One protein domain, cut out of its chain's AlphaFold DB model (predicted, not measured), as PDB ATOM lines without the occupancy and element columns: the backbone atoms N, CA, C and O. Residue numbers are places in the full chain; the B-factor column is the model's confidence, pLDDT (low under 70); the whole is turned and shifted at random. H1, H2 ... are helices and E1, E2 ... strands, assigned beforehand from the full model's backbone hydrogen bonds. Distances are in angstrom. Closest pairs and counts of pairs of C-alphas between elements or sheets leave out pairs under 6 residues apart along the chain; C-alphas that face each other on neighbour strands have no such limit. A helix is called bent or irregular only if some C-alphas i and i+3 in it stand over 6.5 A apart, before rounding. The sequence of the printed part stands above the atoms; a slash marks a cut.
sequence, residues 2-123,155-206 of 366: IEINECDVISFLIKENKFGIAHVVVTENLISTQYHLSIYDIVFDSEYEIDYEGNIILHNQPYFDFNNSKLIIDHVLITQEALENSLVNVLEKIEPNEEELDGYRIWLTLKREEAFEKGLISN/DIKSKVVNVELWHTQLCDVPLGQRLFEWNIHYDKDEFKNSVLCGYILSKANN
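AT A GLANCE: This is residues 2 to 123 and 155 to 206 of the 366 residues of an uncharacterized protein of Chlorobi bacterium (UniProt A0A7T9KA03). A strongly twisted wall of five antiparallel strands has the helices H4 and H6 packed over one face. At one end of the longest axis the long helix H2 reaches out from the sheet, with the short H3 near it; toward the other end lies the small hairpin of E4 and E5. The 174 printed residues include seven named strands and six named helices, in the order E1 E2 E3 E4 E5 E6 H1 E7 H2 H3 H4 H5 H6; the class is mixed. The large sheet's order is E6, E3, E2, E1, E7. The whole is compact, with a radius of gyration of the C-alphas of 16.5 A and spans of 47 by 37 by 32 A.

HOW THE PARTS SIT: E1, residues 9 to 15, E2, 18 to 29, and E3, 33 to 45, form a meander, each strand the antiparallel neighbour of the one before. N 10 and O 22 are 2.8 A apart, within hydrogen-bond range, as are N 23 and O 38 at 2.8 A. E2 bends by 71 degrees at residue 25 and E3 by 89 degrees at residue 41. E4, residues 48 to 50, and E5, 56 to 58, form a hairpin, with N 57 and O 49 at 2.8 A. E6, residues 71 to 79, is an edge strand beside E3, with N 37 and O 76 at 2.8 A. H1, residues 80 to 84, only grazes the sheet. E7, residues 89 to 92, is the other edge strand, beside E1, with N 11 and O 89 at 2.8 A. H2, residues 98 to 117, only grazes the sheet, and its closest C-alphas to E2 are those of Leu 101 and Val 26, 6.9 A. H3, residues 155 to 158, is not on the sheet. H4, residues 175 to 185, is irregular, with C-alphas 181 and 184 at 7.4 A. H5, residues 189 to 192, only grazes the sheet. H6, residues 195 to 204, runs across the strands at a height over the sheet of 9.7 A. H4 and H6 are on the same face, giving two layers, helices on one face of a sheet. They touch at Phe 180 and Ile 200, C-alphas 6.3 A apart, about perpendicular at 87 degrees. Every O i to N i+4 pair is within hydrogen-bond range in H1, H2 and H6, and 4 of 7 in H4; H3 and H5 are too short for one.

IN THESE COORDINATES: E1 begins at C-alpha 9, (-20.186, -0.520, 20.158). E2 is 30.0 A long, E3 29.1 A, E6 21.1 A and H2 28.0 A. H6 ends at C-alpha 204, (-11.275, -16.266, 39.053).

THE WHOLE: The C-alphas farthest apart, of Asp 155 and Asn 206, are 51.5 A apart. Residues 124 to 154 are not printed, and C-alphas 123 and 155 are 26.8 A apart across the cut. The links E5 to E6 and H3 to H4 are long. Residues 114 to 119, of which 114 to 117 belong to H2, stand free. Mean pLDDT of the printed part is 77.1; stretches under 70 include residues 109 to 123, 155 to 169 and 183 to 190.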
ATOM      1  N   ILE A   2     -32.952  -5.410  22.030       67.00
ATOM      2  CA  ILE A   2     -32.123  -4.421  21.337       67.00
ATOM      3  C   ILE A   2     -31.631  -5.022  20.018       67.00
ATOM      4  O   ILE A   2     -31.101  -6.128  20.001       67.00
ATOM      5  N   GLU A   3     -31.812  -4.285  18.928       80.50
ATOM      6  CA  GLU A   3     -31.238  -4.607  17.622       80.50
ATOM      7  C   GLU A   3     -29.756  -4.205  17.613       80.50
ATOM      8  O   GLU A   3     -29.442  -3.023  17.784       80.50
ATOM      9  N   ILE A   4     -28.878  -5.198  17.458       86.12
ATOM     10  CA  ILE A   4     -27.420  -5.051  17.385       86.12
ATOM     11  C   ILE A   4     -27.011  -5.168  15.920       86.12
ATOM     12  O   ILE A   4     -27.345  -6.155  15.267       86.12
ATOM     13  N   ASN A   5     -26.296  -4.167  15.421       86.25
ATOM     14  CA  ASN A   5     -25.866  -4.070  14.032       86.25
ATOM     15  C   ASN A   5     -24.346  -4.182  13.913       86.25
ATOM     16  O   ASN A   5     -23.610  -4.074  14.896       86.25
ATOM     17  N   GLU A   6     -23.881  -4.375  12.682       87.81
ATOM     18  CA  GLU A   6     -22.468  -4.227  12.344       87.81
ATOM     19  C   GLU A   6     -21.984  -2.827  12.735       87.81
ATOM     20  O   GLU A   6     -22.720  -1.845  12.655       87.81
ATOM     21  N   CYS A   7     -20.746  -2.765  13.202       86.69
ATOM     22  CA  CYS A   7     -20.074  -1.595  13.750       86.69
ATOM     23  C   CYS A   7     -20.621  -1.046  15.080       86.69
ATOM     24  O   CYS A   7     -20.029  -0.120  15.642       86.69
ATOM     25  N   ASP A   8     -21.689  -1.611  15.654       91.38
ATOM     26  CA  ASP A   8     -22.175  -1.158  16.960       91.38
ATOM     27  C   ASP A   8     -21.113  -1.382  18.051       91.38
ATOM     28  O   ASP A   8     -20.479  -2.438  18.159       91.38
ATOM     29  N   VAL A   9     -20.953  -0.381  18.918       92.19
ATOM     30  CA  VAL A   9     -20.186  -0.520  20.158       92.19
ATOM     31  C   VAL A   9     -21.150  -0.947  21.243       92.19
ATOM     32  O   VAL A   9     -22.090  -0.227  21.593       92.19
ATOM     33  N   ILE A  10     -20.900  -2.117  21.811       93.44
ATOM     34  CA  ILE A  10     -21.726  -2.722  22.842       93.44
ATOM     35  C   ILE A  10     -20.968  -2.810  24.160       93.44
ATOM     36  O   ILE A  10     -19.749  -2.945  24.226       93.44
ATOM     37  N   SER A  11     -21.732  -2.778  25.238       94.06
ATOM     38  CA  SER A  11     -21.306  -3.246  26.550       94.06
ATOM     39  C   SER A  11     -21.870  -4.632  26.802       94.06
ATOM     40  O   SER A  11     -22.931  -4.963  26.277       94.06
ATOM     41  N   PHE A  12     -21.179  -5.422  27.614       93.62
ATOM     42  CA  PHE A  12     -21.620  -6.746  28.049       93.62
ATOM     43  C   PHE A  12     -21.256  -6.951  29.518       93.62
ATOM     44  O   PHE A  12     -20.241  -6.422  29.986       93.62
ATOM     45  N   LEU A  13     -22.070  -7.705  30.256       92.00
ATOM     46  CA  LEU A  13     -21.761  -8.013  31.647       92.00
ATOM     47  C   LEU A  13     -20.584  -8.994  31.709       92.00
ATOM     48  O   LEU A  13     -20.619 -10.067  31.108       92.00
ATOM     49  N   ILE A  14     -19.553  -8.638  32.476       90.19
ATOM     50  CA  ILE A  14     -18.461  -9.555  32.810       90.19
ATOM     51  C   ILE A  14     -18.865 -10.379  34.033       90.19
ATOM     52  O   ILE A  14     -18.920 -11.600  33.955       90.19
ATOM     53  N   LYS A  15     -19.129  -9.706  35.166       86.38
ATOM     54  CA  LYS A  15     -19.615 -10.307  36.422       86.38
ATOM     55  C   LYS A  15     -20.096  -9.222  37.389       86.38
ATOM     56  O   LYS A  15     -19.533  -8.127  37.388       86.38
ATOM     57  N   GLU A  16     -21.072  -9.531  38.246       83.56
ATOM     58  CA  GLU A  16     -21.667  -8.602  39.228       83.56
ATOM     59  C   GLU A  16     -22.259  -7.351  38.551       83.56
ATOM     60  O   GLU A  16     -23.298  -7.441  37.913       83.56
ATOM     61  N   ASN A  17     -21.587  -6.204  38.660       87.56
ATOM     62  CA  ASN A  17     -21.968  -4.925  38.046       87.56
ATOM     63  C   ASN A  17     -20.831  -4.359  37.178       87.56
ATOM     64  O   ASN A  17     -20.752  -3.151  36.937       87.56
ATOM     65  N   LYS A  18     -19.899  -5.223  36.763       91.69
ATOM     66  CA  LYS A  18     -18.732  -4.863  35.959       91.69
ATOM     67  C   LYS A  18     -18.984  -5.217  34.507       91.69
ATOM     68  O   LYS A  18     -19.205  -6.384  34.185       91.69
ATOM     69  N   PHE A  19     -18.899  -4.213  33.649       94.25
ATOM     70  CA  PHE A  19     -19.157  -4.328  32.222       94.25
ATOM     71  C   PHE A  19     -17.871  -4.154  31.420       94.25
ATOM     72  O   PHE A  19     -17.009  -3.346  31.778       94.25
ATOM     73  N   GLY A  20     -17.758  -4.934  30.346       93.88
ATOM     74  CA  GLY A  20     -16.742  -4.788  29.310       93.88
ATOM     75  C   GLY A  20     -17.290  -4.028  28.105       93.88
ATOM     76  O   GLY A  20     -18.491  -3.757  28.040       93.88
ATOM     77  N   ILE A  21     -16.415  -3.695  27.154       94.25
ATOM     78  CA  ILE A  21     -16.797  -3.078  25.876       94.25
ATOM     79  C   ILE A  21     -16.313  -3.946  24.721       94.25
ATOM     80  O   ILE A  21     -15.149  -4.359  24.690       94.25
ATOM     81  N   ALA A  22     -17.210  -4.185  23.771       93.62
ATOM     82  CA  ALA A  22     -16.914  -4.842  22.514       93.62
ATOM     83  C   ALA A  22     -17.418  -4.014  21.325       93.62
ATOM     84  O   ALA A  22     -18.349  -3.225  21.449       93.62
ATOM     85  N   HIS A  23     -16.793  -4.215  20.174       92.50
ATOM     86  CA  HIS A  23     -17.216  -3.697  18.881       92.50
ATOM     87  C   HIS A  23     -17.685  -4.869  18.025       92.50
ATOM     88  O   HIS A  23     -16.977  -5.873  17.915       92.50
ATOM     89  N   VAL A  24     -18.883  -4.749  17.459       91.12
ATOM     90  CA  VAL A  24     -19.439  -5.733  16.532       91.12
ATOM     91  C   VAL A  24     -18.808  -5.495  15.174       91.12
ATOM     92  O   VAL A  24     -19.133  -4.537  14.493       91.12
ATOM     93  N   VAL A  25     -17.874  -6.349  14.785       86.44
ATOM     94  CA  VAL A  25     -17.088  -6.146  13.568       86.44
ATOM     95  C   VAL A  25     -17.898  -6.500  12.328       86.44
ATOM     96  O   VAL A  25     -17.983  -5.715  11.394       86.44
ATOM     97  N   VAL A  26     -18.495  -7.689  12.328       84.81
ATOM     98  CA  VAL A  26     -19.294  -8.209  11.215       84.81
ATOM     99  C   VAL A  26     -20.271  -9.253  11.741       84.81
ATOM    100  O   VAL A  26     -20.003  -9.919  12.751       84.81
ATOM    101  N   THR A  27     -21.407  -9.392  11.063       84.19
ATOM    102  CA  THR A  27     -22.428 -10.385  11.394       84.19
ATOM    103  C   THR A  27     -22.503 -11.439  10.295       84.19
ATOM    104  O   THR A  27     -22.584 -11.123   9.112       84.19
ATOM    105  N   GLU A  28     -22.514 -12.713  10.676       78.56
ATOM    106  CA  GLU A  28     -22.674 -13.829   9.743       78.56
ATOM    107  C   GLU A  28     -24.006 -14.542   9.976       78.56
ATOM    108  O   GLU A  28     -24.356 -14.904  11.099       78.56
ATOM    109  N   ASN A  29     -24.738 -14.795   8.891       73.31
ATOM    110  CA  ASN A  29     -25.993 -15.543   8.907       73.31
ATOM    111  C   ASN A  29     -25.826 -16.847   8.122       73.31
ATOM    112  O   ASN A  29     -26.188 -16.932   6.952       73.31
ATOM    113  N   LEU A  30     -25.244 -17.861   8.769       63.94
ATOM    114  CA  LEU A  30     -25.044 -19.187   8.169       63.94
ATOM    115  C   LEU A  30     -26.187 -20.145   8.535       63.94
ATOM    116  O   LEU A  30     -27.062 -20.431   7.724       63.94
ATOM    117  N   ILE A  31     -26.169 -20.648   9.774       63.09
ATOM    118  CA  ILE A  31     -27.191 -21.549  10.350       63.09
ATOM    119  C   ILE A  31     -28.000 -20.807  11.425       63.09
ATOM    120  O   ILE A  31     -29.208 -20.994  11.557       63.09
ATOM    121  N   SER A  32     -27.316 -19.949  12.174       67.69
ATOM    122  CA  SER A  32     -27.846 -18.973  13.120       67.69
ATOM    123  C   SER A  32     -27.032 -17.691  12.979       67.69
ATOM    124  O   SER A  32     -25.921 -17.727  12.440       67.69
ATOM    125  N   THR A  33     -27.579 -16.571  13.448       81.88
ATOM    126  CA  THR A  33     -26.847 -15.305  13.489       81.88
ATOM    127  C   THR A  33     -25.663 -15.423  14.447       81.88
ATOM    128  O   THR A  33     -25.806 -15.851  15.600       81.88
ATOM    129  N   GLN A  34     -24.483 -15.078  13.943       84.69
ATOM    130  CA  GLN A  34     -23.215 -15.095  14.657       84.69
ATOM    131  C   GLN A  34     -22.565 -13.720  14.557       84.69
ATOM    132  O   GLN A  34     -22.612 -13.078  13.510       84.69
ATOM    133  N   TYR A  35     -21.948 -13.285  15.647       88.25
ATOM    134  CA  TYR A  35     -21.320 -11.977  15.745       88.25
ATOM    135  C   TYR A  35     -19.818 -12.154  15.914       88.25
ATOM    136  O   TYR A  35     -19.366 -12.916  16.773       88.25
ATOM    137  N   HIS A  36     -19.049 -11.429  15.110       87.56
ATOM    138  CA  HIS A  36     -17.612 -11.283  15.300       87.56
ATOM    139  C   HIS A  36     -17.361 -10.053  16.161       87.56
ATOM    140  O   HIS A  36     -17.728  -8.946  15.777       87.56
ATOM    141  N   LEU A  37     -16.758 -10.247  17.331       90.38
ATOM    142  CA  LEU A  37     -16.541  -9.191  18.312       90.38
ATOM    143  C   LEU A  37     -15.057  -8.911  18.535       90.38
ATOM    144  O   LEU A  37     -14.286  -9.829  18.820       90.38
ATOM    145  N   SER A  38     -14.709  -7.629  18.532       89.31
ATOM    146  CA  SER A  38     -13.448  -7.103  19.057       89.31
ATOM    147  C   SER A  38     -13.648  -6.589  20.478       89.31
ATOM    148  O   SER A  38     -14.568  -5.814  20.718       89.31
ATOM    149  N   ILE A  39     -12.802  -6.978  21.434       90.50
ATOM    150  CA  ILE A  39     -12.935  -6.603  22.853       90.50
ATOM    151  C   ILE A  39     -11.809  -5.654  23.252       90.50
ATOM    152  O   ILE A  39     -10.627  -5.913  23.001       90.50
ATOM    153  N   TYR A  40     -12.184  -4.568  23.926       91.19
ATOM    154  CA  TYR A  40     -11.275  -3.507  24.355       91.19
ATOM    155  C   TYR A  40     -10.938  -3.607  25.841       91.19
ATOM    156  O   TYR A  40     -11.697  -4.150  26.644       91.19
ATOM    157  N   ASP A  41      -9.787  -3.049  26.217       90.69
ATOM    158  CA  ASP A  41      -9.259  -3.032  27.582       90.69
ATOM    159  C   ASP A  41      -9.978  -2.025  28.485       90.69
ATOM    160  O   ASP A  41      -9.390  -1.073  29.004       90.69
ATOM    161  N   ILE A  42     -11.288  -2.201  28.623       90.56
ATOM    162  CA  ILE A  42     -12.155  -1.325  29.395       90.56
ATOM    163  C   ILE A  42     -13.032  -2.189  30.289       90.56
ATOM    164  O   ILE A  42     -13.751  -3.068  29.822       90.56
ATOM    165  N   VAL A  43     -12.980  -1.893  31.586       91.94
ATOM    166  CA  VAL A  43     -13.883  -2.444  32.592       91.94
ATOM    167  C   VAL A  43     -14.452  -1.286  33.394       91.94
ATOM    168  O   VAL A  43     -13.692  -0.494  33.958       91.94
ATOM    169  N   PHE A  44     -15.774  -1.193  33.477       92.62
ATOM    170  CA  PHE A  44     -16.446  -0.131  34.220       92.62
ATOM    171  C   PHE A  44     -17.552  -0.673  35.124       92.62
ATOM    172  O   PHE A  44     -18.113  -1.736  34.873       92.62
ATOM    173  N   ASP A  45     -17.831   0.056  36.204       91.44
ATOM    174  CA  ASP A  45     -18.946  -0.230  37.105       91.44
ATOM    175  C   ASP A  45     -20.213   0.453  36.608       91.44
ATOM    176  O   ASP A  45     -20.222   1.672  36.412       91.44
ATOM    177  N   SER A  46     -21.302  -0.301  36.513       91.44
ATOM    178  CA  SER A  46     -22.628   0.272  36.329       91.44
ATOM    179  C   SER A  46     -23.667  -0.523  37.098       91.44
ATOM    180  O   SER A  46     -23.776  -1.735  36.951       91.44
ATOM    181  N   GLU A  47     -24.492   0.180  37.868       90.75
ATOM    182  CA  GLU A  47     -25.809  -0.352  38.206       90.75
ATOM    183  C   GLU A  47     -26.630  -0.450  36.915       90.75
ATOM    184  O   GLU A  47     -26.436   0.352  35.989       90.75
ATOM    185  N   TYR A  48     -27.537  -1.418  36.844       89.88
ATOM    186  CA  TYR A  48     -28.378  -1.603  35.672       89.88
ATOM    187  C   TYR A  48     -29.805  -1.996  36.040       89.88
ATOM    188  O   TYR A  48     -30.064  -2.592  37.086       89.88
ATOM    189  N   GLU A  49     -30.731  -1.655  35.153       90.31
ATOM    190  CA  GLU A  49     -32.131  -2.066  35.209       90.31
ATOM    191  C   GLU A  49     -32.521  -2.726  33.887       90.31
ATOM    192  O   GLU A  49     -31.941  -2.429  32.843       90.31
ATOM    193  N   ILE A  50     -33.505  -3.622  33.935       87.50
ATOM    194  CA  ILE A  50     -34.098  -4.228  32.740       87.50
ATOM    195  C   ILE A  50     -35.479  -3.608  32.559       87.50
ATOM    196  O   ILE A  50     -36.316  -3.670  33.465       87.50
ATOM    197  N   ASP A  51     -35.705  -2.983  31.407       84.44
ATOM    198  CA  ASP A  51     -36.990  -2.374  31.087       84.44
ATOM    199  C   ASP A  51     -38.064  -3.423  30.730       84.44
ATOM    200  O   ASP A  51     -37.841  -4.636  30.726       84.44
ATOM    201  N   TYR A  52     -39.278  -2.957  30.437       84.88
ATOM    202  CA  TYR A  52     -40.408  -3.834  30.118       84.88
ATOM    203  C   TYR A  52     -40.271  -4.561  28.765       84.88
ATOM    204  O   TYR A  52     -41.046  -5.479  28.496       84.88
ATOM    205  N   GLU A  53     -39.320  -4.160  27.919       82.06
ATOM    206  CA  GLU A  53     -39.014  -4.764  26.614       82.06
ATOM    207  C   GLU A  53     -37.795  -5.700  26.680       82.06
ATOM    208  O   GLU A  53     -37.391  -6.271  25.656       82.06
ATOM    209  N   GLY A  54     -37.228  -5.870  27.881       77.38
ATOM    210  CA  GLY A  54     -36.048  -6.686  28.142       77.38
ATOM    211  C   GLY A  54     -34.728  -5.989  27.816       77.38
ATOM    212  O   GLY A  54     -33.707  -6.662  27.733       77.38
ATOM    213  N   ASN A  55     -34.728  -4.672  27.595       83.06
ATOM    214  CA  ASN A  55     -33.519  -3.919  27.281       83.06
ATOM    215  C   ASN A  55     -32.810  -3.494  28.571       83.06
ATOM    216  O   ASN A  55     -33.449  -3.159  29.572       83.06
ATOM    217  N   ILE A  56     -31.481  -3.475  28.532       86.31
ATOM    218  CA  ILE A  56     -30.657  -3.109  29.683       86.31
ATOM    219  C   ILE A  56     -30.391  -1.616  29.665       86.31
ATOM    220  O   ILE A  56     -29.922  -1.067  28.675       86.31
ATOM    221  N   ILE A  57     -30.642  -0.968  30.796       87.00
ATOM    222  CA  ILE A  57     -30.358   0.443  31.014       87.00
ATOM    223  C   ILE A  57     -29.202   0.531  32.001       87.00
ATOM    224  O   ILE A  57     -29.343   0.150  33.161       87.00
ATOM    225  N   LEU A  58     -28.062   1.042  31.538       89.25
ATOM    226  CA  LEU A  58     -26.883   1.268  32.372       89.25
ATOM    227  C   LEU A  58     -26.921   2.675  32.971       89.25
ATOM    228  O   LEU A  58     -27.064   3.662  32.250       89.25
ATOM    229  N   HIS A  59     -26.744   2.775  34.288       85.31
ATOM    230  CA  HIS A  59     -26.730   4.056  35.002       85.31
ATOM    231  C   HIS A  59     -25.406   4.823  34.864       85.31
ATOM    232  O   HIS A  59     -25.394   6.041  35.029       85.31
ATOM    233  N   ASN A  60     -24.301   4.141  34.531       81.44
ATOM    234  CA  ASN A  60     -22.985   4.744  34.302       81.44
ATOM    235  C   ASN A  60     -22.336   4.156  33.043       81.44
ATOM    236  O   ASN A  60     -21.817   3.045  33.071       81.44
ATOM    237  N   GLN A  61     -22.319   4.918  31.949       80.50
ATOM    238  CA  GLN A  61     -21.684   4.509  30.693       80.50
ATOM    239  C   GLN A  61     -20.412   5.335  30.446       80.50
ATOM    240  O   GLN A  61     -20.467   6.569  30.519       80.50
ATOM    241  N   PRO A  62     -19.256   4.700  30.179       81.38
ATOM    242  CA  PRO A  62     -18.057   5.423  29.787       81.38
ATOM    243  C   PRO A  62     -18.205   5.961  28.360       81.38
ATOM    244  O   PRO A  62     -18.896   5.378  27.527       81.38
ATOM    245  N   TYR A  63     -17.505   7.055  28.065       80.19
ATOM    246  CA  TYR A  63     -17.276   7.452  26.679       80.19
ATOM    247  C   TYR A  63     -16.270   6.489  26.043       80.19
ATOM    248  O   TYR A  63     -15.209   6.246  26.629       80.19
ATOM    249  N   PHE A  64     -16.602   5.958  24.869       83.12
ATOM    250  CA  PHE A  64     -15.725   5.090  24.096       83.12
ATOM    251  C   PHE A  64     -15.052   5.880  22.966       83.12
ATOM    252  O   PHE A  64     -15.667   6.732  22.336       83.12
ATOM    253  N   ASP A  65     -13.766   5.616  22.736       83.44
ATOM    254  CA  ASP A  65     -12.990   6.233  21.656       83.44
ATOM    255  C   ASP A  65     -12.003   5.213  21.100       83.44
ATOM    256  O   ASP A  65     -11.043   4.846  21.786       83.44
ATOM    257  N   PHE A  66     -12.209   4.783  19.855       79.06
ATOM    258  CA  PHE A  66     -11.344   3.815  19.177       79.06
ATOM    259  C   PHE A  66      -9.870   4.228  19.164       79.06
ATOM    260  O   PHE A  66      -8.999   3.373  19.280       79.06
ATOM    261  N   ASN A  67      -9.564   5.526  19.079       78.94
ATOM    262  CA  ASN A  67      -8.180   5.996  18.970       78.94
ATOM    263  C   ASN A  67      -7.408   5.887  20.287       78.94
ATOM    264  O   ASN A  67      -6.177   5.848  20.291       78.94
ATOM    265  N   ASN A  68      -8.131   5.887  21.406       81.50
ATOM    266  CA  ASN A  68      -7.564   5.883  22.751       81.50
ATOM    267  C   ASN A  68      -7.864   4.590  23.520       81.50
ATOM    268  O   ASN A  68      -7.354   4.404  24.627       81.50
ATOM    269  N   SER A  69      -8.659   3.690  22.938       86.44
ATOM    270  CA  SER A  69      -9.017   2.405  23.530       86.44
ATOM    271  C   SER A  69      -8.083   1.320  23.018       86.44
ATOM    272  O   SER A  69      -7.908   1.128  21.818       86.44
ATOM    273  N   LYS A  70      -7.469   0.584  23.941       88.69
ATOM    274  CA  LYS A  70      -6.583  -0.526  23.594       88.69
ATOM    275  C   LYS A  70      -7.422  -1.757  23.241       88.69
ATOM    276  O   LYS A  70      -8.136  -2.262  24.101       88.69
ATOM    277  N   LEU A  71      -7.302  -2.255  22.015       86.06
ATOM    278  CA  LEU A  71      -7.818  -3.568  21.620       86.06
ATOM    279  C   LEU A  71      -7.018  -4.673  22.332       86.06
ATOM    280  O   LEU A  71      -5.788  -4.604  22.385       86.06
ATOM    281  N   ILE A  72      -7.700  -5.663  22.908       82.88
ATOM    282  CA  ILE A  72      -7.057  -6.779  23.632       82.88
ATOM    283  C   ILE A  72      -7.433  -8.148  23.093       82.88
ATOM    284  O   ILE A  72      -6.645  -9.081  23.232       82.88
ATOM    285  N   ILE A  73      -8.611  -8.270  22.489       82.25
ATOM    286  CA  ILE A  73      -9.020  -9.464  21.764       82.25
ATOM    287  C   ILE A  73      -9.550  -8.980  20.427       82.25
ATOM    288  O   ILE A  73     -10.521  -8.232  20.393       82.25
ATOM    289  N   ASP A  74      -8.874  -9.375  19.355       74.56
ATOM    290  CA  ASP A  74      -9.179  -8.900  18.010       74.56
ATOM    291  C   ASP A  74     -10.503  -9.490  17.520       74.56
ATOM    292  O   ASP A  74     -11.434  -8.743  17.245       74.56
ATOM    293  N   HIS A  75     -10.642 -10.820  17.525       76.88
ATOM    294  CA  HIS A  75     -11.879 -11.481  17.105       76.88
ATOM    295  C   HIS A  75     -12.294 -12.646  18.005       76.88
ATOM    296  O   HIS A  75     -11.535 -13.599  18.219       76.88
ATOM    297  N   VAL A  76     -13.546 -12.577  18.464       82.44
ATOM    298  CA  VAL A  76     -14.309 -13.649  19.113       82.44
ATOM    299  C   VAL A  76     -15.606 -13.865  18.353       82.44
ATOM    300  O   VAL A  76     -16.361 -12.922  18.136       82.44
ATOM    301  N   LEU A  77     -15.871 -15.115  17.986       84.62
ATOM    302  CA  LEU A  77     -17.121 -15.509  17.352       84.62
ATOM    303  C   LEU A  77     -18.127 -15.948  18.418       84.62
ATOM    304  O   LEU A  77     -17.838 -16.876  19.174       84.62
ATOM    305  N   ILE A  78     -19.300 -15.319  18.468       86.06
ATOM    306  CA  ILE A  78     -20.354 -15.614  19.450       86.06
ATOM    307  C   ILE A  78     -21.708 -15.844  18.772       86.06
ATOM    308  O   ILE A  78     -22.043 -15.183  17.790       86.06
ATOM    309  N   THR A  79     -22.495 -16.793  19.282       86.50
ATOM    310  CA  THR A  79     -23.870 -17.012  18.813       86.50
ATOM    311  C   THR A  79     -24.796 -15.897  19.292       86.50
ATOM    312  O   THR A  79     -24.565 -15.275  20.328       86.50
ATOM    313  N   GLN A  80     -25.897 -15.677  18.574       87.19
ATOM    314  CA  GLN A  80     -26.947 -14.762  19.018       87.19
ATOM    315  C   GLN A  80     -27.462 -15.076  20.428       87.19
ATOM    316  O   GLN A  80     -27.538 -14.175  21.256       87.19
ATOM    317  N   GLU A  81     -27.763 -16.342  20.726       85.25
ATOM    318  CA  GLU A  81     -28.256 -16.755  22.047       85.25
ATOM    319  C   GLU A  81     -27.251 -16.423  23.160       85.25
ATOM    320  O   GLU A  81     -27.613 -15.886  24.207       85.25
ATOM    321  N   ALA A  82     -25.966 -16.690  22.926       86.88
ATOM    322  CA  ALA A  82     -24.909 -16.351  23.866       86.88
ATOM    323  C   ALA A  82     -24.785 -14.834  24.070       86.88
ATOM    324  O   ALA A  82     -24.631 -14.371  25.205       86.88
ATOM    325  N   LEU A  83     -24.893 -14.048  22.995       89.31
ATOM    326  CA  LEU A  83     -24.835 -12.590  23.059       89.31
ATOM    327  C   LEU A  83     -26.030 -12.003  23.824       89.31
ATOM    328  O   LEU A  83     -25.841 -11.158  24.695       89.31
ATOM    329  N   GLU A  84     -27.244 -12.492  23.571       86.50
ATOM    330  CA  GLU A  84     -28.459 -12.083  24.288       86.50
ATOM    331  C   GLU A  84     -28.352 -12.367  25.793       86.50
ATOM    332  O   GLU A  84     -28.695 -11.523  26.624       86.50
ATOM    333  N   ASN A  85     -27.781 -13.518  26.155       86.38
ATOM    334  CA  ASN A  85     -27.535 -13.891  27.548       86.38
ATOM    335  C   ASN A  85     -26.328 -13.166  28.180       86.38
ATOM    336  O   ASN A  85     -26.112 -13.275  29.385       86.38
ATOM    337  N   SER A  86     -25.557 -12.391  27.407       88.81
ATOM    338  CA  SER A  86     -24.404 -11.613  27.897       88.81
ATOM    339  C   SER A  86     -24.783 -10.269  28.522       88.81
ATOM    340  O   SER A  86     -23.900  -9.463  28.823       88.81
ATOM    341  N   LEU A  87     -26.081 -10.016  28.716       88.75
ATOM    342  CA  LEU A  87     -26.612  -8.771  29.264       88.75
ATOM    343  C   LEU A  87     -26.023  -7.540  28.550       88.75
ATOM    344  O   LEU A  87     -25.346  -6.696  29.141       88.75
ATOM    345  N   VAL A  88     -26.293  -7.473  27.247       91.00
ATOM    346  CA  VAL A  88     -25.741  -6.465  26.342       91.00
ATOM    347  C   VAL A  88     -26.541  -5.167  26.291       91.00
ATOM    348  O   VAL A  88     -27.771  -5.161  26.328       91.00
ATOM    349  N   ASN A  89     -25.828  -4.053  26.133       90.56
ATOM    350  CA  ASN A  89     -26.413  -2.753  25.813       90.56
ATOM    351  C   ASN A  89     -25.573  -2.032  24.750       90.56
ATOM    352  O   ASN A  89     -24.355  -1.929  24.904       90.56
ATOM    353  N   VAL A  90     -26.221  -1.479  23.721       90.62
ATOM    354  CA  VAL A  90     -25.567  -0.657  22.689       90.62
ATOM    355  C   VAL A  90     -25.193   0.696  23.296       90.62
ATOM    356  O   VAL A  90     -26.049   1.423  23.804       90.62
ATOM    357  N   LEU A  91     -23.900   1.009  23.295       88.69
ATOM    358  CA  LEU A  91     -23.339   2.266  23.794       88.69
ATOM    359  C   LEU A  91     -23.311   3.332  22.701       88.69
ATOM    360  O   LEU A  91     -23.637   4.491  22.955       88.69
ATOM    361  N   GLU A  92     -22.936   2.935  21.488       88.19
ATOM    362  CA  GLU A  92     -22.819   3.825  20.341       88.19
ATOM    363  C   GLU A  92     -23.184   3.062  19.070       88.19
ATOM    364  O   GLU A  92     -22.728   1.938  18.865       88.19
ATOM    365  N   LYS A  93     -24.023   3.686  18.238       86.06
ATOM    366  CA  LYS A  93     -24.313   3.204  16.889       86.06
ATOM    367  C   LYS A  93     -23.376   3.895  15.924       86.06
ATOM    368  O   LYS A  93     -23.342   5.128  15.895       86.06
ATOM    369  N   ILE A  94     -22.649   3.111  15.146       82.31
ATOM    370  CA  ILE A  94     -21.666   3.618  14.196       82.31
ATOM    371  C   ILE A  94     -22.160   3.274  12.807       82.31
ATOM    372  O   ILE A  94     -22.558   2.142  12.551       82.31
ATOM    373  N   GLU A  95     -22.176   4.270  11.924       79.56
ATOM    374  CA  GLU A  95     -22.456   4.007  10.519       79.56
ATOM    375  C   GLU A  95     -21.336   3.128   9.957       79.56
ATOM    376  O   GLU A  95     -20.164   3.508  10.078       79.56
ATOM    377  N   PRO A  96     -21.666   1.968   9.371       76.25
ATOM    378  CA  PRO A  96     -20.648   1.075   8.864       76.25
ATOM    379  C   PRO A  96     -19.830   1.729   7.758       76.25
ATOM    380  O   PRO A  96     -20.358   2.415   6.880       76.25
ATOM    381  N   ASN A  97     -18.523   1.492   7.788       77.88
ATOM    382  CA  ASN A  97     -17.667   1.784   6.654       77.88
ATOM    383  C   ASN A  97     -17.663   0.562   5.731       77.88
ATOM    384  O   ASN A  97     -17.022  -0.443   6.036       77.88
ATOM    385  N   GLU A  98     -18.375   0.656   4.607       75.94
ATOM    386  CA  GLU A  98     -18.505  -0.450   3.647       75.94
ATOM    387  C   GLU A  98     -17.143  -0.959   3.146       75.94
ATOM    388  O   GLU A  98     -16.977  -2.160   2.983       75.94
ATOM    389  N   GLU A  99     -16.126  -0.098   2.996       70.69
ATOM    390  CA  GLU A  99     -14.785  -0.547   2.578       70.69
ATOM    391  C   GLU A  99     -14.114  -1.451   3.630       70.69
ATOM    392  O   GLU A  99     -13.424  -2.412   3.284       70.69
ATOM    393  N   GLU A 100     -14.314  -1.161   4.919       67.94
ATOM    394  CA  GLU A 100     -13.787  -1.985   6.013       67.94
ATOM    395  C   GLU A 100     -14.574  -3.293   6.133       67.94
ATOM    396  O   GLU A 100     -13.966  -4.360   6.247       67.94
ATOM    397  N   LEU A 101     -15.908  -3.229   6.039       72.69
ATOM    398  CA  LEU A 101     -16.769  -4.413   6.027       72.69
ATOM    399  C   LEU A 101     -16.443  -5.346   4.859       72.69
ATOM    400  O   LEU A 101     -16.338  -6.558   5.055       72.69
ATOM    401  N   ASP A 102     -16.227  -4.803   3.664       70.75
ATOM    402  CA  ASP A 102     -15.826  -5.580   2.496       70.75
ATOM    403  C   ASP A 102     -14.462  -6.237   2.713       70.75
ATOM    404  O   ASP A 102     -14.301  -7.427   2.433       70.75
ATOM    405  N   GLY A 103     -13.501  -5.526   3.310       66.00
ATOM    406  CA  GLY A 103     -12.220  -6.104   3.725       66.00
ATOM    407  C   GLY A 103     -12.379  -7.301   4.675       66.00
ATOM    408  O   GLY A 103     -11.704  -8.323   4.506       66.00
ATOM    409  N   TYR A 104     -13.305  -7.218   5.635       68.38
ATOM    410  CA  TYR A 104     -13.639  -8.318   6.547       68.38
ATOM    411  C   TYR A 104     -14.331  -9.492   5.848       68.38
ATOM    412  O   TYR A 104     -13.956 -10.646   6.071       68.38
ATOM    413  N   ARG A 105     -15.302  -9.223   4.972       72.81
ATOM    414  CA  ARG A 105     -16.010 -10.244   4.180       72.81
ATOM    415  C   ARG A 105     -15.059 -10.981   3.232       72.81
ATOM    416  O   ARG A 105     -15.142 -12.207   3.103       72.81
ATOM    417  N   ILE A 106     -14.105 -10.267   2.631       66.31
ATOM    418  CA  ILE A 106     -13.021 -10.850   1.827       66.31
ATOM    419  C   ILE A 106     -12.154 -11.759   2.701       66.31
ATOM    420  O   ILE A 106     -11.880 -12.899   2.323       66.31
ATOM    421  N   TRP A 107     -11.742 -11.300   3.885       66.81
ATOM    422  CA  TRP A 107     -10.942 -12.116   4.799       66.81
ATOM    423  C   TRP A 107     -11.673 -13.398   5.241       66.81
ATOM    424  O   TRP A 107     -11.074 -14.477   5.214       66.81
ATOM    425  N   LEU A 108     -12.965 -13.314   5.579       70.44
ATOM    426  CA  LEU A 108     -13.799 -14.474   5.920       70.44
ATOM    427  C   LEU A 108     -13.879 -15.469   4.760       70.44
ATOM    428  O   LEU A 108     -13.678 -16.670   4.958       70.44
ATOM    429  N   THR A 109     -14.096 -14.964   3.543       68.69
ATOM    430  CA  THR A 109     -14.109 -15.773   2.316       68.69
ATOM    431  C   THR A 109     -12.784 -16.510   2.131       68.69
ATOM    432  O   THR A 109     -12.781 -17.732   2.001       68.69
ATOM    433  N   LEU A 110     -11.648 -15.815   2.242       64.81
ATOM    434  CA  LEU A 110     -10.321 -16.432   2.137       64.81
ATOM    435  C   LEU A 110     -10.077 -17.484   3.231       64.81
ATOM    436  O   LEU A 110      -9.477 -18.525   2.969       64.81
ATOM    437  N   LYS A 111     -10.546 -17.261   4.465       66.38
ATOM    438  CA  LYS A 111     -10.434 -18.261   5.543       66.38
ATOM    439  C   LYS A 111     -11.294 -19.486   5.283       66.38
ATOM    440  O   LYS A 111     -10.864 -20.601   5.588       66.38
ATOM    441  N   ARG A 112     -12.477 -19.293   4.706       66.62
ATOM    442  CA  ARG A 112     -13.355 -20.376   4.268       66.62
ATOM    443  C   ARG A 112     -12.713 -21.176   3.136       66.62
ATOM    444  O   ARG A 112     -12.698 -22.401   3.217       66.62
ATOM    445  N   GLU A 113     -12.121 -20.516   2.146       62.44
ATOM    446  CA  GLU A 113     -11.357 -21.162   1.071       62.44
ATOM    447  C   GLU A 113     -10.160 -21.941   1.621       62.44
ATOM    448  O   GLU A 113     -10.019 -23.123   1.331       62.44
ATOM    449  N   GLU A 114      -9.349 -21.340   2.497       60.28
ATOM    450  CA  GLU A 114      -8.244 -22.043   3.158       60.28
ATOM    451  C   GLU A 114      -8.733 -23.280   3.927       60.28
ATOM    452  O   GLU A 114      -8.062 -24.313   3.943       60.28
ATOM    453  N   ALA A 115      -9.871 -23.179   4.621       54.12
ATOM    454  CA  ALA A 115     -10.462 -24.299   5.344       54.12
ATOM    455  C   ALA A 115     -10.963 -25.389   4.384       54.12
ATOM    456  O   ALA A 115     -10.812 -26.573   4.686       54.12
ATOM    457  N   PHE A 116     -11.505 -25.001   3.231       54.69
ATOM    458  CA  PHE A 116     -11.940 -25.905   2.172       54.69
ATOM    459  C   PHE A 116     -10.756 -26.616   1.501       54.69
ATOM    460  O   PHE A 116     -10.751 -27.842   1.414       54.69
ATOM    461  N   GLU A 117      -9.702 -25.886   1.119       56.19
ATOM    462  CA  GLU A 117      -8.458 -26.445   0.564       56.19
ATOM    463  C   GLU A 117      -7.782 -27.427   1.531       56.19
ATOM    464  O   GLU A 117      -7.187 -28.421   1.116       56.19
ATOM    465  N   LYS A 118      -7.890 -27.164   2.838       54.12
ATOM    466  CA  LYS A 118      -7.395 -28.047   3.904       54.12
ATOM    467  C   LYS A 118      -8.358 -29.193   4.244       54.12
ATOM    468  O   LYS A 118      -8.052 -29.962   5.152       54.12
ATOM    469  N   GLY A 119      -9.509 -29.295   3.575       41.25
ATOM    470  CA  GLY A 119     -10.523 -30.330   3.809       41.25
ATOM    471  C   GLY A 119     -11.236 -30.236   5.165       41.25
ATOM    472  O   GLY A 119     -11.884 -31.186   5.589       41.25
ATOM    473  N   LEU A 120     -11.121 -29.108   5.873       42.12
ATOM    474  CA  LEU A 120     -11.727 -28.910   7.196       42.12
ATOM    475  C   LEU A 120     -13.242 -28.709   7.120       42.12
ATOM    476  O   LEU A 120     -13.954 -29.003   8.081       42.12
ATOM    477  N   ILE A 121     -13.719 -28.203   5.987       44.59
ATOM    478  CA  ILE A 121     -15.132 -28.023   5.670       44.59
ATOM    479  C   ILE A 121     -15.408 -28.607   4.286       44.59
ATOM    480  O   ILE A 121     -14.560 -28.551   3.397       44.59
ATOM    481  N   SER A 122     -16.599 -29.169   4.102       42.34
ATOM    482  CA  SER A 122     -17.073 -29.656   2.809       42.34
ATOM    483  C   SER A 122     -18.214 -28.779   2.309       42.34
ATOM    484  O   SER A 122     -18.989 -28.221   3.090       42.34
ATOM    485  N   ASN A 123     -18.332 -28.647   0.989       50.44
ATOM    486  CA  ASN A 123     -19.453 -27.944   0.385       50.44
ATOM    487  C   ASN A 123     -20.722 -28.774   0.567       50.44
ATOM    488  O   ASN A 123     -20.981 -29.722  -0.171       50.44
ATOM    489  N   ASP A 155      -4.995  -6.839  -6.090       47.47
ATOM    490  CA  ASP A 155      -5.735  -5.666  -5.607       47.47
ATOM    491  C   ASP A 155      -6.677  -6.048  -4.451       47.47
ATOM    492  O   ASP A 155      -6.681  -5.380  -3.417       47.47
ATOM    493  N   ILE A 156      -7.363  -7.193  -4.545       47.88
ATOM    494  CA  ILE A 156      -8.214  -7.749  -3.475       47.88
ATOM    495  C   ILE A 156      -7.386  -8.050  -2.217       47.88
ATOM    496  O   ILE A 156      -7.761  -7.669  -1.110       47.88
ATOM    497  N   LYS A 157      -6.204  -8.665  -2.369       43.78
ATOM    498  CA  LYS A 157      -5.286  -8.932  -1.245       43.78
ATOM    499  C   LYS A 157      -4.766  -7.664  -0.572       43.78
ATOM    500  O   LYS A 157      -4.416  -7.712   0.604       43.78
ATOM    501  N   SER A 158      -4.703  -6.546  -1.295       45.94
ATOM    502  CA  SER A 158      -4.274  -5.259  -0.740       45.94
ATOM    503  C   SER A 158      -5.328  -4.596   0.156       45.94
ATOM    504  O   SER A 158      -4.968  -3.765   0.989       45.94
ATOM    505  N   LYS A 159      -6.600  -5.008   0.028       47.94
ATOM    506  CA  LYS A 159      -7.738  -4.576   0.857       47.94
ATOM    507  C   LYS A 159      -7.982  -5.473   2.079       47.94
ATOM    508  O   LYS A 159      -8.865  -5.193   2.882       47.94
ATOM    509  N   VAL A 160      -7.214  -6.556   2.231       44.78
ATOM    510  CA  VAL A 160      -7.382  -7.512   3.335       44.78
ATOM    511  C   VAL A 160      -6.989  -6.863   4.657       44.78
ATOM    512  O   VAL A 160      -5.840  -6.457   4.855       44.78
ATOM    513  N   VAL A 161      -7.933  -6.837   5.596       49.34
ATOM    514  CA  VAL A 161      -7.647  -6.526   6.996       49.34
ATOM    515  C   VAL A 161      -6.895  -7.718   7.594       49.34
ATOM    516  O   VAL A 161      -7.327  -8.867   7.485       49.34
ATOM    517  N   ASN A 162      -5.728  -7.474   8.195       46.56
ATOM    518  CA  ASN A 162      -5.019  -8.516   8.939       46.56
ATOM    519  C   ASN A 162      -5.774  -8.780  10.241       46.56
ATOM    520  O   ASN A 162      -5.638  -8.014  11.188       46.56
ATOM    521  N   VAL A 163      -6.536  -9.870  10.259       49.91
ATOM    522  CA  VAL A 163      -7.320 -10.300  11.416       49.91
ATOM    523  C   VAL A 163      -6.640 -11.479  12.102       49.91
ATOM    524  O   VAL A 163      -6.420 -12.530  11.484       49.91
ATOM    525  N   GLU A 164      -6.325 -11.325  13.387       49.62
ATOM    526  CA  GLU A 164      -5.851 -12.417  14.230       49.62
ATOM    527  C   GLU A 164      -7.029 -13.019  15.004       49.62
ATOM    528  O   GLU A 164      -7.440 -12.527  16.056       49.62
ATOM    529  N   LEU A 165      -7.566 -14.138  14.503       53.28
ATOM    530  CA  LEU A 165      -8.532 -14.932  15.263       53.28
ATOM    531  C   LEU A 165      -7.905 -15.354  16.581       53.28
ATOM    532  O   LEU A 165      -6.950 -16.137  16.610       53.28
ATOM    533  N   TRP A 166      -8.468 -14.858  17.678       49.75
ATOM    534  CA  TRP A 166      -7.919 -15.173  18.981       49.75
ATOM    535  C   TRP A 166      -8.145 -16.648  19.285       49.75
ATOM    536  O   TRP A 166      -7.218 -17.307  19.759       49.75
ATOM    537  N   HIS A 167      -9.346 -17.161  18.991       55.84
ATOM    538  CA  HIS A 167      -9.758 -18.553  19.182       55.84
ATOM    539  C   HIS A 167     -10.563 -19.060  17.974       55.84
ATOM    540  O   HIS A 167     -11.273 -18.305  17.320       55.84
ATOM    541  N   THR A 168     -10.468 -20.363  17.689       54.16
ATOM    542  CA  THR A 168     -11.192 -21.036  16.592       54.16
ATOM    543  C   THR A 168     -12.549 -21.609  17.013       54.16
ATOM    544  O   THR A 168     -13.204 -22.282  16.222       54.16
ATOM    545  N   GLN A 169     -12.956 -21.400  18.269       59.31
ATOM    546  CA  GLN A 169     -14.181 -21.958  18.839       59.31
ATOM    547  C   GLN A 169     -15.310 -20.926  18.823       59.31
ATOM    548  O   GLN A 169     -15.124 -19.793  19.263       59.31
ATOM    549  N   LEU A 170     -16.482 -21.352  18.354       70.62
ATOM    550  CA  LEU A 170     -17.733 -20.608  18.468       70.62
ATOM    551  C   LEU A 170     -18.151 -20.530  19.943       70.62
ATOM    552  O   LEU A 170     -18.205 -21.553  20.625       70.62
ATOM    553  N   CYS A 171     -18.454 -19.326  20.423       78.38
ATOM    554  CA  CYS A 171     -18.931 -19.100  21.783       78.38
ATOM    555  C   CYS A 171     -20.449 -19.243  21.831       78.38
ATOM    556  O   CYS A 171     -21.173 -18.462  21.221       78.38
ATOM    557  N   ASP A 172     -20.914 -20.234  22.577       77.88
ATOM    558  CA  ASP A 172     -22.320 -20.588  22.790       77.88
ATOM    559  C   ASP A 172     -22.801 -20.311  24.228       77.88
ATOM    560  O   ASP A 172     -23.942 -20.602  24.575       77.88
ATOM    561  N   VAL A 173     -21.952 -19.686  25.045       80.25
ATOM    562  CA  VAL A 173     -22.236 -19.240  26.420       80.25
ATOM    563  C   VAL A 173     -21.991 -17.731  26.539       80.25
ATOM    564  O   VAL A 173     -21.256 -17.186  25.708       80.25
ATOM    565  N   PRO A 174     -22.544 -17.043  27.559       88.00
ATOM    566  CA  PRO A 174     -22.340 -15.609  27.750       88.00
ATOM    567  C   PRO A 174     -20.867 -15.182  27.673       88.00
ATOM    568  O   PRO A 174     -19.982 -15.841  28.222       88.00
ATOM    569  N   LEU A 175     -20.598 -14.044  27.031       87.88
ATOM    570  CA  LEU A 175     -19.247 -13.561  26.744       87.88
ATOM    571  C   LEU A 175     -18.414 -13.374  28.016       87.88
ATOM    572  O   LEU A 175     -17.248 -13.762  28.047       87.88
ATOM    573  N   GLY A 176     -19.017 -12.835  29.081       86.50
ATOM    574  CA  GLY A 176     -18.381 -12.723  30.394       86.50
ATOM    575  C   GLY A 176     -17.883 -14.076  30.905       86.50
ATOM    576  O   GLY A 176     -16.699 -14.208  31.203       86.50
ATOM    577  N   GLN A 177     -18.747 -15.096  30.912       81.94
ATOM    578  CA  GLN A 177     -18.401 -16.463  31.315       81.94
ATOM    579  C   GLN A 177     -17.281 -17.043  30.446       81.94
ATOM    580  O   GLN A 177     -16.296 -17.565  30.967       81.94
ATOM    581  N   ARG A 178     -17.380 -16.896  29.121       82.75
ATOM    582  CA  ARG A 178     -16.362 -17.406  28.196       82.75
ATOM    583  C   ARG A 178     -14.982 -16.788  28.454       82.75
ATOM    584  O   ARG A 178     -13.969 -17.482  28.382       82.75
ATOM    585  N   LEU A 179     -14.928 -15.509  28.828       81.94
ATOM    586  CA  LEU A 179     -13.687 -14.862  29.256       81.94
ATOM    587  C   LEU A 179     -13.144 -15.457  30.572       81.94
ATOM    588  O   LEU A 179     -11.933 -15.520  30.762       81.94
ATOM    589  N   PHE A 180     -13.969 -15.937  31.497       77.81
ATOM    590  CA  PHE A 180     -13.442 -16.665  32.659       77.81
ATOM    591  C   PHE A 180     -12.847 -18.021  32.257       77.81
ATOM    592  O   PHE A 180     -11.763 -18.363  32.730       77.81
ATOM    593  N   GLU A 181     -13.498 -18.756  31.355       73.38
ATOM    594  CA  GLU A 181     -13.042 -20.069  30.870       73.38
ATOM    595  C   GLU A 181     -11.704 -19.988  30.122       73.38
ATOM    596  O   GLU A 181     -10.825 -20.832  30.299       73.38
ATOM    597  N   TRP A 182     -11.498 -18.931  29.336       73.31
ATOM    598  CA  TRP A 182     -10.260 -18.721  28.585       73.31
ATOM    599  C   TRP A 182      -9.084 -18.212  29.413       73.31
ATOM    600  O   TRP A 182      -8.024 -17.924  28.850       73.31
ATOM    601  N   ASN A 183      -9.207 -18.146  30.743       67.81
ATOM    602  CA  ASN A 183      -8.134 -17.639  31.595       67.81
ATOM    603  C   ASN A 183      -6.797 -18.385  31.447       67.81
ATOM    604  O   ASN A 183      -5.729 -17.793  31.611       67.81
ATOM    605  N   ILE A 184      -6.849 -19.651  31.034       57.62
ATOM    606  CA  ILE A 184      -5.686 -20.496  30.754       57.62
ATOM    607  C   ILE A 184      -4.848 -19.981  29.572       57.62
ATOM    608  O   ILE A 184      -3.678 -20.332  29.441       57.62
ATOM    609  N   HIS A 185      -5.427 -19.133  28.717       60.97
ATOM    610  CA  HIS A 185      -4.781 -18.541  27.547       60.97
ATOM    611  C   HIS A 185      -4.223 -17.132  27.816       60.97
ATOM    612  O   HIS A 185      -3.631 -16.520  26.924       60.97
ATOM    613  N   TYR A 186      -4.349 -16.615  29.045       65.62
ATOM    614  CA  TYR A 186      -3.984 -15.235  29.402       65.62
ATOM    615  C   TYR A 186      -2.487 -14.996  29.608       65.62
ATOM    616  O   TYR A 186      -2.079 -13.886  29.949       65.62
ATOM    617  N   ASP A 187      -1.648 -15.997  29.335       59.19
ATOM    618  CA  ASP A 187      -0.193 -15.848  29.320       59.19
ATOM    619  C   ASP A 187       0.351 -15.132  28.067       59.19
ATOM    620  O   ASP A 187       1.555 -14.888  27.987       59.19
ATOM    621  N   LYS A 188      -0.507 -14.728  27.114       66.50
ATOM    622  CA  LYS A 188      -0.126 -13.792  26.043       66.50
ATOM    623  C   LYS A 188       0.171 -12.404  26.638       66.50
ATOM    624  O   LYS A 188      -0.681 -11.817  27.308       66.50
ATOM    625  N   ASP A 189       1.357 -11.855  26.359       65.12
ATOM    626  CA  ASP A 189       1.865 -10.600  26.953       65.12
ATOM    627  C   ASP A 189       0.915  -9.394  26.793       65.12
ATOM    628  O   ASP A 189       0.841  -8.523  27.669       65.12
ATOM    629  N   GLU A 190       0.163  -9.355  25.692       65.31
ATOM    630  CA  GLU A 190      -0.788  -8.293  25.340       65.31
ATOM    631  C   GLU A 190      -2.005  -8.249  26.272       65.31
ATOM    632  O   GLU A 190      -2.479  -7.158  26.624       65.31
ATOM    633  N   PHE A 191      -2.459  -9.429  26.704       72.44
ATOM    634  CA  PHE A 191      -3.639  -9.625  27.537       72.44
ATOM    635  C   PHE A 191      -3.280  -9.685  29.022       72.44
ATOM    636  O   PHE A 191      -3.981  -9.111  29.844       72.44
ATOM    637  N   LYS A 192      -2.139 -10.285  29.384       74.69
ATOM    638  CA  LYS A 192      -1.690 -10.463  30.777       74.69
ATOM    639  C   LYS A 192      -1.657  -9.179  31.611       74.69
ATOM    640  O   LYS A 192      -1.855  -9.218  32.821       74.69
ATOM    641  N   ASN A 193      -1.384  -8.047  30.964       79.56
ATOM    642  CA  ASN A 193      -1.265  -6.740  31.610       79.56
ATOM    643  C   ASN A 193      -2.513  -5.855  31.440       79.56
ATOM    644  O   ASN A 193      -2.453  -4.669  31.763       79.56
ATOM    645  N   SER A 194      -3.602  -6.390  30.884       86.44
ATOM    646  CA  SER A 194      -4.836  -5.640  30.648       86.44
ATOM    647  C   SER A 194      -5.645  -5.470  31.939       86.44
ATOM    648  O   SER A 194      -5.567  -6.290  32.860       86.44
ATOM    649  N   VAL A 195      -6.427  -4.394  32.026       87.81
ATOM    650  CA  VAL A 195      -7.387  -4.161  33.115       87.81
ATOM    651  C   VAL A 195      -8.446  -5.259  33.117       87.81
ATOM    652  O   VAL A 195      -8.795  -5.758  34.190       87.81
ATOM    653  N   LEU A 196      -8.906  -5.680  31.933       86.75
ATOM    654  CA  LEU A 196      -9.856  -6.785  31.796       86.75
ATOM    655  C   LEU A 196      -9.295  -8.089  32.380       86.75
ATOM    656  O   LEU A 196      -9.942  -8.715  33.219       86.75
ATOM    657  N   CYS A 197      -8.070  -8.458  32.008       84.06
ATOM    658  CA  CYS A 197      -7.389  -9.637  32.535       84.06
ATOM    659  C   CYS A 197      -7.169  -9.530  34.044       84.06
ATOM    660  O   CYS A 197      -7.468 -10.468  34.777       84.06
ATOM    661  N   GLY A 198      -6.706  -8.371  34.525       84.19
ATOM    662  CA  GLY A 198      -6.522  -8.119  35.952       84.19
ATOM    663  C   GLY A 198      -7.814  -8.310  36.748       84.19
ATOM    664  O   GLY A 198      -7.794  -8.949  37.801       84.19
ATOM    665  N   TYR A 199      -8.945  -7.820  36.231       87.31
ATOM    666  CA  TYR A 199     -10.254  -8.026  36.842       87.31
ATOM    667  C   TYR A 199     -10.666  -9.502  36.826       87.31
ATOM    668  O   TYR A 199     -10.942 -10.057  37.892       87.31
ATOM    669  N   ILE A 200     -10.636 -10.156  35.659       82.88
ATOM    670  CA  ILE A 200     -11.015 -11.570  35.516       82.88
ATOM    671  C   ILE A 200     -10.163 -12.443  36.434       82.88
ATOM    672  O   ILE A 200     -10.713 -13.215  37.209       82.88
ATOM    673  N   LEU A 201      -8.836 -12.282  36.432       78.62
ATOM    674  CA  LEU A 201      -7.940 -13.054  37.293       78.62
ATOM    675  C   LEU A 201      -8.162 -12.761  38.778       78.62
ATOM    676  O   LEU A 201      -8.043 -13.681  39.584       78.62
ATOM    677  N   SER A 202      -8.486 -11.520  39.159       81.00
ATOM    678  CA  SER A 202      -8.789 -11.196  40.560       81.00
ATOM    679  C   SER A 202     -10.040 -11.915  41.065       81.00
ATOM    680  O   SER A 202     -10.088 -12.306  42.229       81.00
ATOM    681  N   LYS A 203     -11.022 -12.125  40.183       79.69
ATOM    682  CA  LYS A 203     -12.266 -12.833  40.489       79.69
ATOM    683  C   LYS A 203     -12.091 -14.343  40.375       79.69
ATOM    684  O   LYS A 203     -12.341 -15.042  41.346       79.69
ATOM    685  N   ALA A 204     -11.547 -14.843  39.269       71.31
ATOM    686  CA  ALA A 204     -11.275 -16.266  39.053       71.31
ATOM    687  C   ALA A 204     -10.402 -16.878  40.163       71.31
ATOM    688  O   ALA A 204     -10.560 -18.046  40.501       71.31
ATOM    689  N   ASN A 205      -9.507 -16.079  40.760       75.12
ATOM    690  CA  ASN A 205      -8.628 -16.509  41.847       75.12
ATOM    691  C   ASN A 205      -9.081 -16.050  43.244       75.12
ATOM    692  O   ASN A 205      -8.271 -16.049  44.177       75.12
ATOM    693  N   ASN A 206     -10.345 -15.645  43.423       83.50
ATOM    694  CA  ASN A 206     -10.859 -15.215  44.721       83.50
ATOM    695  C   ASN A 206     -11.120 -16.415  45.647       83.50
ATOM    696  O   ASN A 206     -12.245 -16.878  45.816       83.50
TER     697      ASN A 206